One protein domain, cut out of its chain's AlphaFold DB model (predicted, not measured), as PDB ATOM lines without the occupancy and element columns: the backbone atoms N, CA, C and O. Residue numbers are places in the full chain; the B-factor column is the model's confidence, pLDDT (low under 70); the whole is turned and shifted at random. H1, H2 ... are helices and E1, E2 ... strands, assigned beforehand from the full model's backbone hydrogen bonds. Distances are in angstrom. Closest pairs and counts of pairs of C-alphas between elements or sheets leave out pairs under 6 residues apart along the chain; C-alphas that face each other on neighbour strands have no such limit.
ATOM      1  N   LYS A   4     -54.176 -33.970  25.438       79.00
ATOM      2  CA  LYS A   4     -54.924 -34.767  24.460       79.00
ATOM      3  C   LYS A   4     -53.942 -35.643  23.689       79.00
ATOM      4  O   LYS A   4     -52.982 -35.115  23.134       79.00
ATOM      5  N   ILE A   5     -54.175 -36.950  23.647       73.06
ATOM      6  CA  ILE A   5     -53.389 -37.898  22.846       73.06
ATOM      7  C   ILE A   5     -54.373 -38.628  21.932       73.06
ATOM      8  O   ILE A   5     -55.257 -39.341  22.410       73.06
ATOM      9  N   GLY A   6     -54.267 -38.393  20.619       79.19
ATOM     10  CA  GLY A   6     -55.289 -38.814  19.657       79.19
ATOM     11  C   GLY A   6     -56.652 -38.199  19.995       79.19
ATOM     12  O   GLY A   6     -56.784 -36.976  20.074       79.19
ATOM     13  N   ASP A   7     -57.643 -39.051  20.257       86.31
ATOM     14  CA  ASP A   7     -59.017 -38.644  20.590       86.31
ATOM     15  C   ASP A   7     -59.327 -38.661  22.094       86.31
ATOM     16  O   ASP A   7     -60.455 -38.380  22.503       86.31
ATOM     17  N   GLN A   8     -58.338 -38.961  22.938       83.56
ATOM     18  CA  GLN A   8     -58.525 -39.097  24.380       83.56
ATOM     19  C   GLN A   8     -57.868 -37.958  25.158       83.56
ATOM     20  O   GLN A   8     -56.773 -37.500  24.832       83.56
ATOM     21  N   TRP A   9     -58.546 -37.519  26.219       83.62
ATOM     22  CA  TRP A   9     -58.043 -36.529  27.165       83.62
ATOM     23  C   TRP A   9     -57.515 -37.211  28.422       83.62
ATOM     24  O   TRP A   9     -58.218 -38.004  29.043       83.62
ATOM     25  N   PHE A  10     -56.297 -36.853  28.815       81.75
ATOM     26  CA  PHE A  10     -55.637 -37.348  30.014       81.75
ATOM     27  C   PHE A  10     -55.478 -36.219  31.031       81.75
ATOM     28  O   PHE A  10     -55.036 -35.111  30.703       81.75
ATOM     29  N   GLU A  11     -55.822 -36.520  32.282       81.94
ATOM     30  CA  GLU A  11     -55.613 -35.636  33.422       81.94
ATOM     31  C   GLU A  11     -54.532 -36.232  34.338       81.94
ATOM     32  O   GLU A  11     -54.607 -37.413  34.682       81.94
ATOM     33  N   PRO A  12     -53.518 -35.453  34.746       72.50
ATOM     34  CA  PRO A  12     -52.524 -35.901  35.701       72.50
ATOM     35  C   PRO A  12     -53.186 -35.992  37.075       72.50
ATOM     36  O   PRO A  12     -53.642 -34.989  37.627       72.50
ATOM     37  N   THR A  13     -53.231 -37.199  37.630       79.38
ATOM     38  CA  THR A  13     -53.631 -37.418  39.023       79.38
ATOM     39  C   THR A  13     -52.375 -37.529  39.892       79.38
ATOM     40  O   THR A  13     -51.316 -37.899  39.380       79.38
ATOM     41  N   PRO A  14     -52.440 -37.239  41.207       76.81
ATOM     42  CA  PRO A  14     -51.266 -37.300  42.088       76.81
ATOM     43  C   PRO A  14     -50.526 -38.647  42.078       76.81
ATOM     44  O   PRO A  14     -49.340 -38.706  42.386       76.81
ATOM     45  N   SER A  15     -51.217 -39.725  41.717       79.88
ATOM     46  CA  SER A  15     -50.698 -41.092  41.668       79.88
ATOM     47  C   SER A  15     -50.332 -41.577  40.263       79.88
ATOM     48  O   SER A  15     -49.871 -42.707  40.125       79.88
ATOM     49  N   GLN A  16     -50.541 -40.771  39.217       74.75
ATOM     50  CA  GLN A  16     -50.318 -41.196  37.839       74.75
ATOM     51  C   GLN A  16     -49.625 -40.102  37.029       74.75
ATOM     52  O   GLN A  16     -50.237 -39.132  36.579       74.75
ATOM     53  N   ALA A  17     -48.326 -40.301  36.815       76.88
ATOM     54  CA  ALA A  17     -47.564 -39.512  35.864       76.88
ATOM     55  C   ALA A  17     -47.966 -39.880  34.429       76.88
ATOM     56  O   ALA A  17     -48.204 -41.047  34.113       76.88
ATOM     57  N   ILE A  18     -48.011 -38.878  33.556       76.56
ATOM     58  CA  ILE A  18     -48.201 -39.071  32.119       76.56
ATOM     59  C   ILE A  18     -46.812 -39.053  31.481       76.56
ATOM     60  O   ILE A  18     -46.118 -38.040  31.545       76.56
ATOM     61  N   CYS A  19     -46.403 -40.172  30.883       78.69
ATOM     62  CA  CYS A  19     -45.213 -40.238  30.039       78.69
ATOM     63  C   CYS A  19     -45.645 -40.067  28.580       78.69
ATOM     64  O   CYS A  19     -46.512 -40.805  28.112       78.69
ATOM     65  N   ILE A  20     -45.064 -39.095  27.877       78.19
ATOM     66  CA  ILE A  20     -45.300 -38.889  26.446       78.19
ATOM     67  C   ILE A  20     -44.091 -39.443  25.701       78.19
ATOM     68  O   ILE A  20     -42.981 -38.929  25.839       78.19
ATOM     69  N   GLU A  21     -44.308 -40.489  24.910       85.12
ATOM     70  CA  GLU A  21     -43.285 -41.013  24.014       85.12
ATOM     71  C   GLU A  21     -43.336 -40.265  22.681       85.12
ATOM     72  O   GLU A  21     -44.366 -40.218  22.012       85.12
ATOM     73  N   LEU A  22     -42.208 -39.665  22.306       84.38
ATOM     74  CA  LEU A  22     -42.086 -38.930  21.053       84.38
ATOM     75  C   LEU A  22     -41.812 -39.885  19.895       84.38
ATOM     76  O   LEU A  22     -40.895 -40.716  19.969       84.38
ATOM     77  N   THR A  23     -42.538 -39.708  18.791       86.69
ATOM     78  CA  THR A  23     -42.251 -40.437  17.554       86.69
ATOM     79  C   THR A  23     -40.920 -39.982  16.947       86.69
ATOM     80  O   THR A  23     -40.365 -38.935  17.294       86.69
ATOM     81  N   SER A  24     -40.385 -40.760  16.004       89.88
ATOM     82  CA  SER A  24     -39.179 -40.375  15.259       89.88
ATOM     83  C   SER A  24     -39.354 -39.045  14.516       89.88
ATOM     84  O   SER A  24     -38.414 -38.253  14.461       89.88
ATOM     85  N   SER A  25     -40.555 -38.777  13.994       82.06
ATOM     86  CA  SER A  25     -40.883 -37.520  13.316       82.06
ATOM     87  C   SER A  25     -40.925 -36.339  14.285       82.06
ATOM     88  O   SER A  25     -40.361 -35.292  13.981       82.06
ATOM     89  N   ASP A  26     -41.505 -36.511  15.475       79.00
ATOM     90  CA  ASP A  26     -41.530 -35.456  16.501       79.00
ATOM     91  C   ASP A  26     -40.113 -35.078  16.933       79.00
ATOM     92  O   ASP A  26     -39.771 -33.899  17.019       79.00
ATOM     93  N   LYS A  27     -39.253 -36.084  17.136       85.81
ATOM     94  CA  LYS A  27     -37.836 -35.877  17.460       85.81
ATOM     95  C   LYS A  27     -37.111 -35.116  16.350       85.81
ATOM     96  O   LYS A  27     -36.328 -34.219  16.646       85.81
ATOM     97  N   ALA A  28     -37.378 -35.444  15.084       83.75
ATOM     98  CA  ALA A  28     -36.797 -34.735  13.946       83.75
ATOM     99  C   ALA A  28     -37.260 -33.270  13.883       83.75
ATOM    100  O   ALA A  28     -36.434 -32.382  13.685       83.75
ATOM    101  N   ASN A  29     -38.549 -33.012  14.120       78.00
ATOM    102  CA  ASN A  29     -39.108 -31.662  14.152       78.00
ATOM    103  C   ASN A  29     -38.497 -30.820  15.277       78.00
ATOM    104  O   ASN A  29     -38.105 -29.683  15.033       78.00
ATOM    105  N   ILE A  30     -38.364 -31.389  16.481       81.31
ATOM    106  CA  ILE A  30     -37.719 -30.731  17.627       81.31
ATOM    107  C   ILE A  30     -36.243 -30.446  17.329       81.31
ATOM    108  O   ILE A  30     -35.786 -29.333  17.558       81.31
ATOM    109  N   ASN A  31     -35.504 -31.404  16.765       83.00
ATOM    110  CA  ASN A  31     -34.098 -31.201  16.396       83.00
ATOM    111  C   ASN A  31     -33.911 -30.129  15.312       83.00
ATOM    112  O   ASN A  31     -32.868 -29.486  15.257       83.00
ATOM    113  N   ALA A  32     -34.901 -29.948  14.436       79.38
ATOM    114  CA  ALA A  32     -34.893 -28.902  13.418       79.38
ATOM    115  C   ALA A  32     -35.283 -27.518  13.973       79.38
ATOM    116  O   ALA A  32     -35.258 -26.527  13.236       79.38
ATOM    117  N   MET A  33     -35.646 -27.419  15.255       75.69
ATOM    118  CA  MET A  33     -35.918 -26.137  15.889       75.69
ATOM    119  C   MET A  33     -34.617 -25.392  16.171       75.69
ATOM    120  O   MET A  33     -33.733 -25.890  16.858       75.69
ATOM    121  N   SER A  34     -34.515 -24.166  15.655       72.06
ATOM    122  CA  SER A  34     -33.428 -23.259  16.031       72.06
ATOM    123  C   SER A  34     -33.520 -22.926  17.523       72.06
ATOM    124  O   SER A  34     -34.609 -22.631  18.016       72.06
ATOM    125  N   GLU A  35     -32.380 -22.915  18.220       71.00
ATOM    126  CA  GLU A  35     -32.273 -22.531  19.638       71.00
ATOM    127  C   GLU A  35     -32.811 -21.115  19.909       71.00
ATOM    128  O   GLU A  35     -33.293 -20.813  20.999       71.00
ATOM    129  N   GLU A  36     -32.806 -20.249  18.892       64.12
ATOM    130  CA  GLU A  36     -33.354 -18.893  18.970       64.12
ATOM    131  C   GLU A  36     -34.892 -18.874  18.960       64.12
ATOM    132  O   GLU A  36     -35.518 -17.890  19.369       64.12
ATOM    133  N   ARG A  37     -35.537 -19.970  18.534       64.06
ATOM    134  CA  ARG A  37     -36.996 -20.135  18.554       64.06
ATOM    135  C   ARG A  37     -37.454 -20.610  19.930       64.06
ATOM    136  O   ARG A  37     -37.982 -21.701  20.101       64.06
ATOM    137  N   SER A  38     -37.304 -19.725  20.909       62.78
ATOM    138  CA  SER A  38     -37.786 -19.889  22.289       62.78
ATOM    139  C   SER A  38     -39.306 -19.719  22.444       62.78
ATOM    140  O   SER A  38     -39.823 -19.736  23.561       62.78
ATOM    141  N   ARG A  39     -40.035 -19.504  21.341       64.88
ATOM    142  CA  ARG A  39     -41.446 -19.114  21.357       64.88
ATOM    143  C   ARG A  39     -42.266 -19.925  20.384       64.88
ATOM    144  O   ARG A  39     -41.854 -20.172  19.254       64.88
ATOM    145  N   TYR A  40     -43.466 -20.244  20.837       68.12
ATOM    146  CA  TYR A  40     -44.489 -20.910  20.061       68.12
ATOM    147  C   TYR A  40     -45.746 -20.048  20.118       68.12
ATOM    148  O   TYR A  40     -46.119 -19.569  21.190       68.12
ATOM    149  N   GLY A  41     -46.380 -19.839  18.968       70.50
ATOM    150  CA  GLY A  41     -47.729 -19.293  18.885       70.50
ATOM    151  C   GLY A  41     -48.689 -20.393  18.456       70.50
ATOM    152  O   GLY A  41     -48.356 -21.195  17.587       70.50
ATOM    153  N   ALA A  42     -49.861 -20.433  19.082       76.44
ATOM    154  CA  ALA A  42     -50.986 -21.230  18.622       76.44
ATOM    155  C   ALA A  42     -51.999 -20.273  17.988       76.44
ATOM    156  O   ALA A  42     -52.464 -19.345  18.652       76.44
ATOM    157  N   PHE A  43     -52.310 -20.495  16.717       80.81
ATOM    158  CA  PHE A  43     -53.333 -19.752  15.988       80.81
ATOM    159  C   PHE A  43     -54.499 -20.691  15.702       80.81
ATOM    160  O   PHE A  43     -54.301 -21.894  15.534       80.81
ATOM    161  N   HIS A  44     -55.714 -20.153  15.719       82.19
ATOM    162  CA  HIS A  44     -56.900 -20.924  15.361       82.19
ATOM    163  C   HIS A  44     -56.971 -21.112  13.842       82.19
ATOM    164  O   HIS A  44     -56.472 -20.277  13.100       82.19
ATOM    165  N   ASP A  45     -57.642 -22.166  13.378       79.62
ATOM    166  CA  ASP A  45     -57.855 -22.383  11.937       79.62
ATOM    167  C   ASP A  45     -58.715 -21.271  11.301       79.62
ATOM    168  O   ASP A  45     -58.613 -21.003  10.107       79.62
ATOM    169  N   ASP A  46     -59.516 -20.582  12.118       86.69
ATOM    170  CA  ASP A  46     -60.295 -19.400  11.729       86.69
ATOM    171  C   ASP A  46     -59.460 -18.099  11.753       86.69
ATOM    172  O   ASP A  46     -59.985 -17.006  11.540       86.69
ATOM    173  N   ASP A  47     -58.161 -18.182  12.053       79.94
ATOM    174  CA  ASP A  47     -57.260 -17.035  12.043       79.94
ATOM    175  C   ASP A  47     -56.885 -16.675  10.603       79.94
ATOM    176  O   ASP A  47     -56.160 -17.390   9.918       79.94
ATOM    177  N   HIS A  48     -57.402 -15.543  10.136       86.56
ATOM    178  CA  HIS A  48     -57.200 -15.077   8.766       86.56
ATOM    179  C   HIS A  48     -55.875 -14.334   8.548       86.56
ATOM    180  O   HIS A  48     -55.653 -13.813   7.453       86.56
ATOM    181  N   ARG A  49     -55.008 -14.242   9.566       84.94
ATOM    182  CA  ARG A  49     -53.676 -13.647   9.417       84.94
ATOM    183  C   ARG A  49     -52.817 -14.501   8.490       84.94
ATOM    184  O   ARG A  49     -52.849 -15.725   8.525       84.94
ATOM    185  N   SER A  50     -52.012 -13.848   7.670       87.50
ATOM    186  CA  SER A  50     -50.963 -14.509   6.900       87.50
ATOM    187  C   SER A  50     -49.815 -14.978   7.802       87.50
ATOM    188  O   SER A  50     -49.596 -14.435   8.889       87.50
ATOM    189  N   ASP A  51     -49.009 -15.926   7.317       81.00
ATOM    190  CA  ASP A  51     -47.810 -16.416   8.015       81.00
ATOM    191  C   ASP A  51     -46.879 -15.275   8.465       81.00
ATOM    192  O   ASP A  51     -46.283 -15.329   9.542       81.00
ATOM    193  N   ILE A  52     -46.760 -14.217   7.653       86.19
ATOM    194  CA  ILE A  52     -45.917 -13.053   7.949       86.19
ATOM    195  C   ILE A  52     -46.494 -12.258   9.125       86.19
ATOM    196  O   ILE A  52     -45.760 -11.947  10.062       86.19
ATOM    197  N   GLU A  53     -47.801 -11.995   9.131       85.00
ATOM    198  CA  GLU A  53     -48.482 -11.279  10.221       85.00
ATOM    199  C   GLU A  53     -48.453 -12.076  11.533       85.00
ATOM    200  O   GLU A  53     -48.279 -11.515  12.615       85.00
ATOM    201  N   MET A  54     -48.568 -13.403  11.452       82.44
ATOM    202  CA  MET A  54     -48.412 -14.299  12.599       82.44
ATOM    203  C   MET A  54     -46.993 -14.232  13.184       82.44
ATOM    204  O   MET A  54     -46.819 -14.165  14.405       82.44
ATOM    205  N   LEU A  55     -45.972 -14.214  12.325       81.62
ATOM    206  CA  LEU A  55     -44.575 -14.078  12.740       81.62
ATOM    207  C   LEU A  55     -44.281 -12.700  13.349       81.62
ATOM    208  O   LEU A  55     -43.537 -12.617  14.328       81.62
ATOM    209  N   GLU A  56     -44.854 -11.628  12.805       85.31
ATOM    210  CA  GLU A  56     -44.738 -10.280  13.368       85.31
ATOM    211  C   GLU A  56     -45.405 -10.186  14.744       85.31
ATOM    212  O   GLU A  56     -44.767  -9.734  15.696       85.31
ATOM    213  N   TRP A  57     -46.609 -10.742  14.898       83.19
ATOM    214  CA  TRP A  57     -47.298 -10.822  16.189       83.19
ATOM    215  C   TRP A  57     -46.452 -11.529  17.263       83.19
ATOM    216  O   TRP A  57     -46.314 -11.037  18.387       83.19
ATOM    217  N   MET A  58     -45.804 -12.650  16.919       79.00
ATOM    218  CA  MET A  58     -44.913 -13.356  17.853       79.00
ATOM    219  C   MET A  58     -43.695 -12.519  18.276       79.00
ATOM    220  O   MET A  58     -43.181 -12.682  19.391       79.00
ATOM    221  N   ARG A  59     -43.207 -11.639  17.392       79.12
ATOM    222  CA  ARG A  59     -42.071 -10.745  17.666       79.12
ATOM    223  C   ARG A  59     -42.475  -9.591  18.578       79.12
ATOM    224  O   ARG A  59     -41.693  -9.233  19.460       79.12
ATOM    225  N   GLU A  60     -43.680  -9.049  18.423       71.94
ATOM    226  CA  GLU A  60     -44.198  -7.941  19.238       71.94
ATOM    227  C   GLU A  60     -44.436  -8.324  20.701       71.94
ATOM    228  O   GLU A  60     -44.102  -7.543  21.595       71.94
ATOM    229  N   GLY A  61     -44.863  -9.565  20.964       59.50
ATOM    230  CA  GLY A  61     -44.958 -10.126  22.319       59.50
ATOM    231  C   GLY A  61     -43.626 -10.202  23.091       59.50
ATOM    232  O   GLY A  61     -43.610 -10.661  24.223       59.50
ATOM    233  N   SER A  62     -42.496  -9.766  22.502       49.66
ATOM    234  CA  SER A  62     -41.194  -9.616  23.183       49.66
ATOM    235  C   SER A  62     -41.062  -8.370  24.045       49.66
ATOM    236  O   SER A  62     -40.071  -8.255  24.759       49.66
TER     237      SER A  62
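What this domain is: This is residues 4 to 62 of the 64 residues of an uncharacterized protein of Rhizobium sp. 24NR (UniProt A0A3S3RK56). With little regular structure, the printed part is an open, winding thread: helix H2 at one end of the long axis, the small strand E1 near the other, and helix H1 between them along the chain, joined by long loops. Residues 11 to 17 stick out beyond E1. The 59 printed residues run E1, H1, H2; the class is mostly helix, with only 21 residues in named elements. The whole is only just extended, close to loose, with a radius of gyration of the C-alphas of 15.9 A, spanning 42 by 27 by 22 A.

Where its parts are: Find C-alpha 51 at (-47.810, -16.416, 8.015); from there H2, residues 51 to 60, runs 14.5 A to C-alpha 60 at (-44.198, -7.941, 19.238). H1 is residues 24 to 31, 10.5 A; E1 is residues 8 to 10.

How they stand to each other: H2 is apart from H1 and E1, and H1 from E1. In H1 and H2 every O i to N i+4 pair is within hydrogen-bond range. E1 pairs with no named strand; residues 4 to 5 pair antiparallel with its residues 8 to 9.

The domain as a whole: Look at Ser 15 and Ile 52: their C-alphas, the two farthest apart, are 44.1 A apart. Both links are long, and the printed part has no cut. Confidence is low at residues 36 to 40 and 61 to 62.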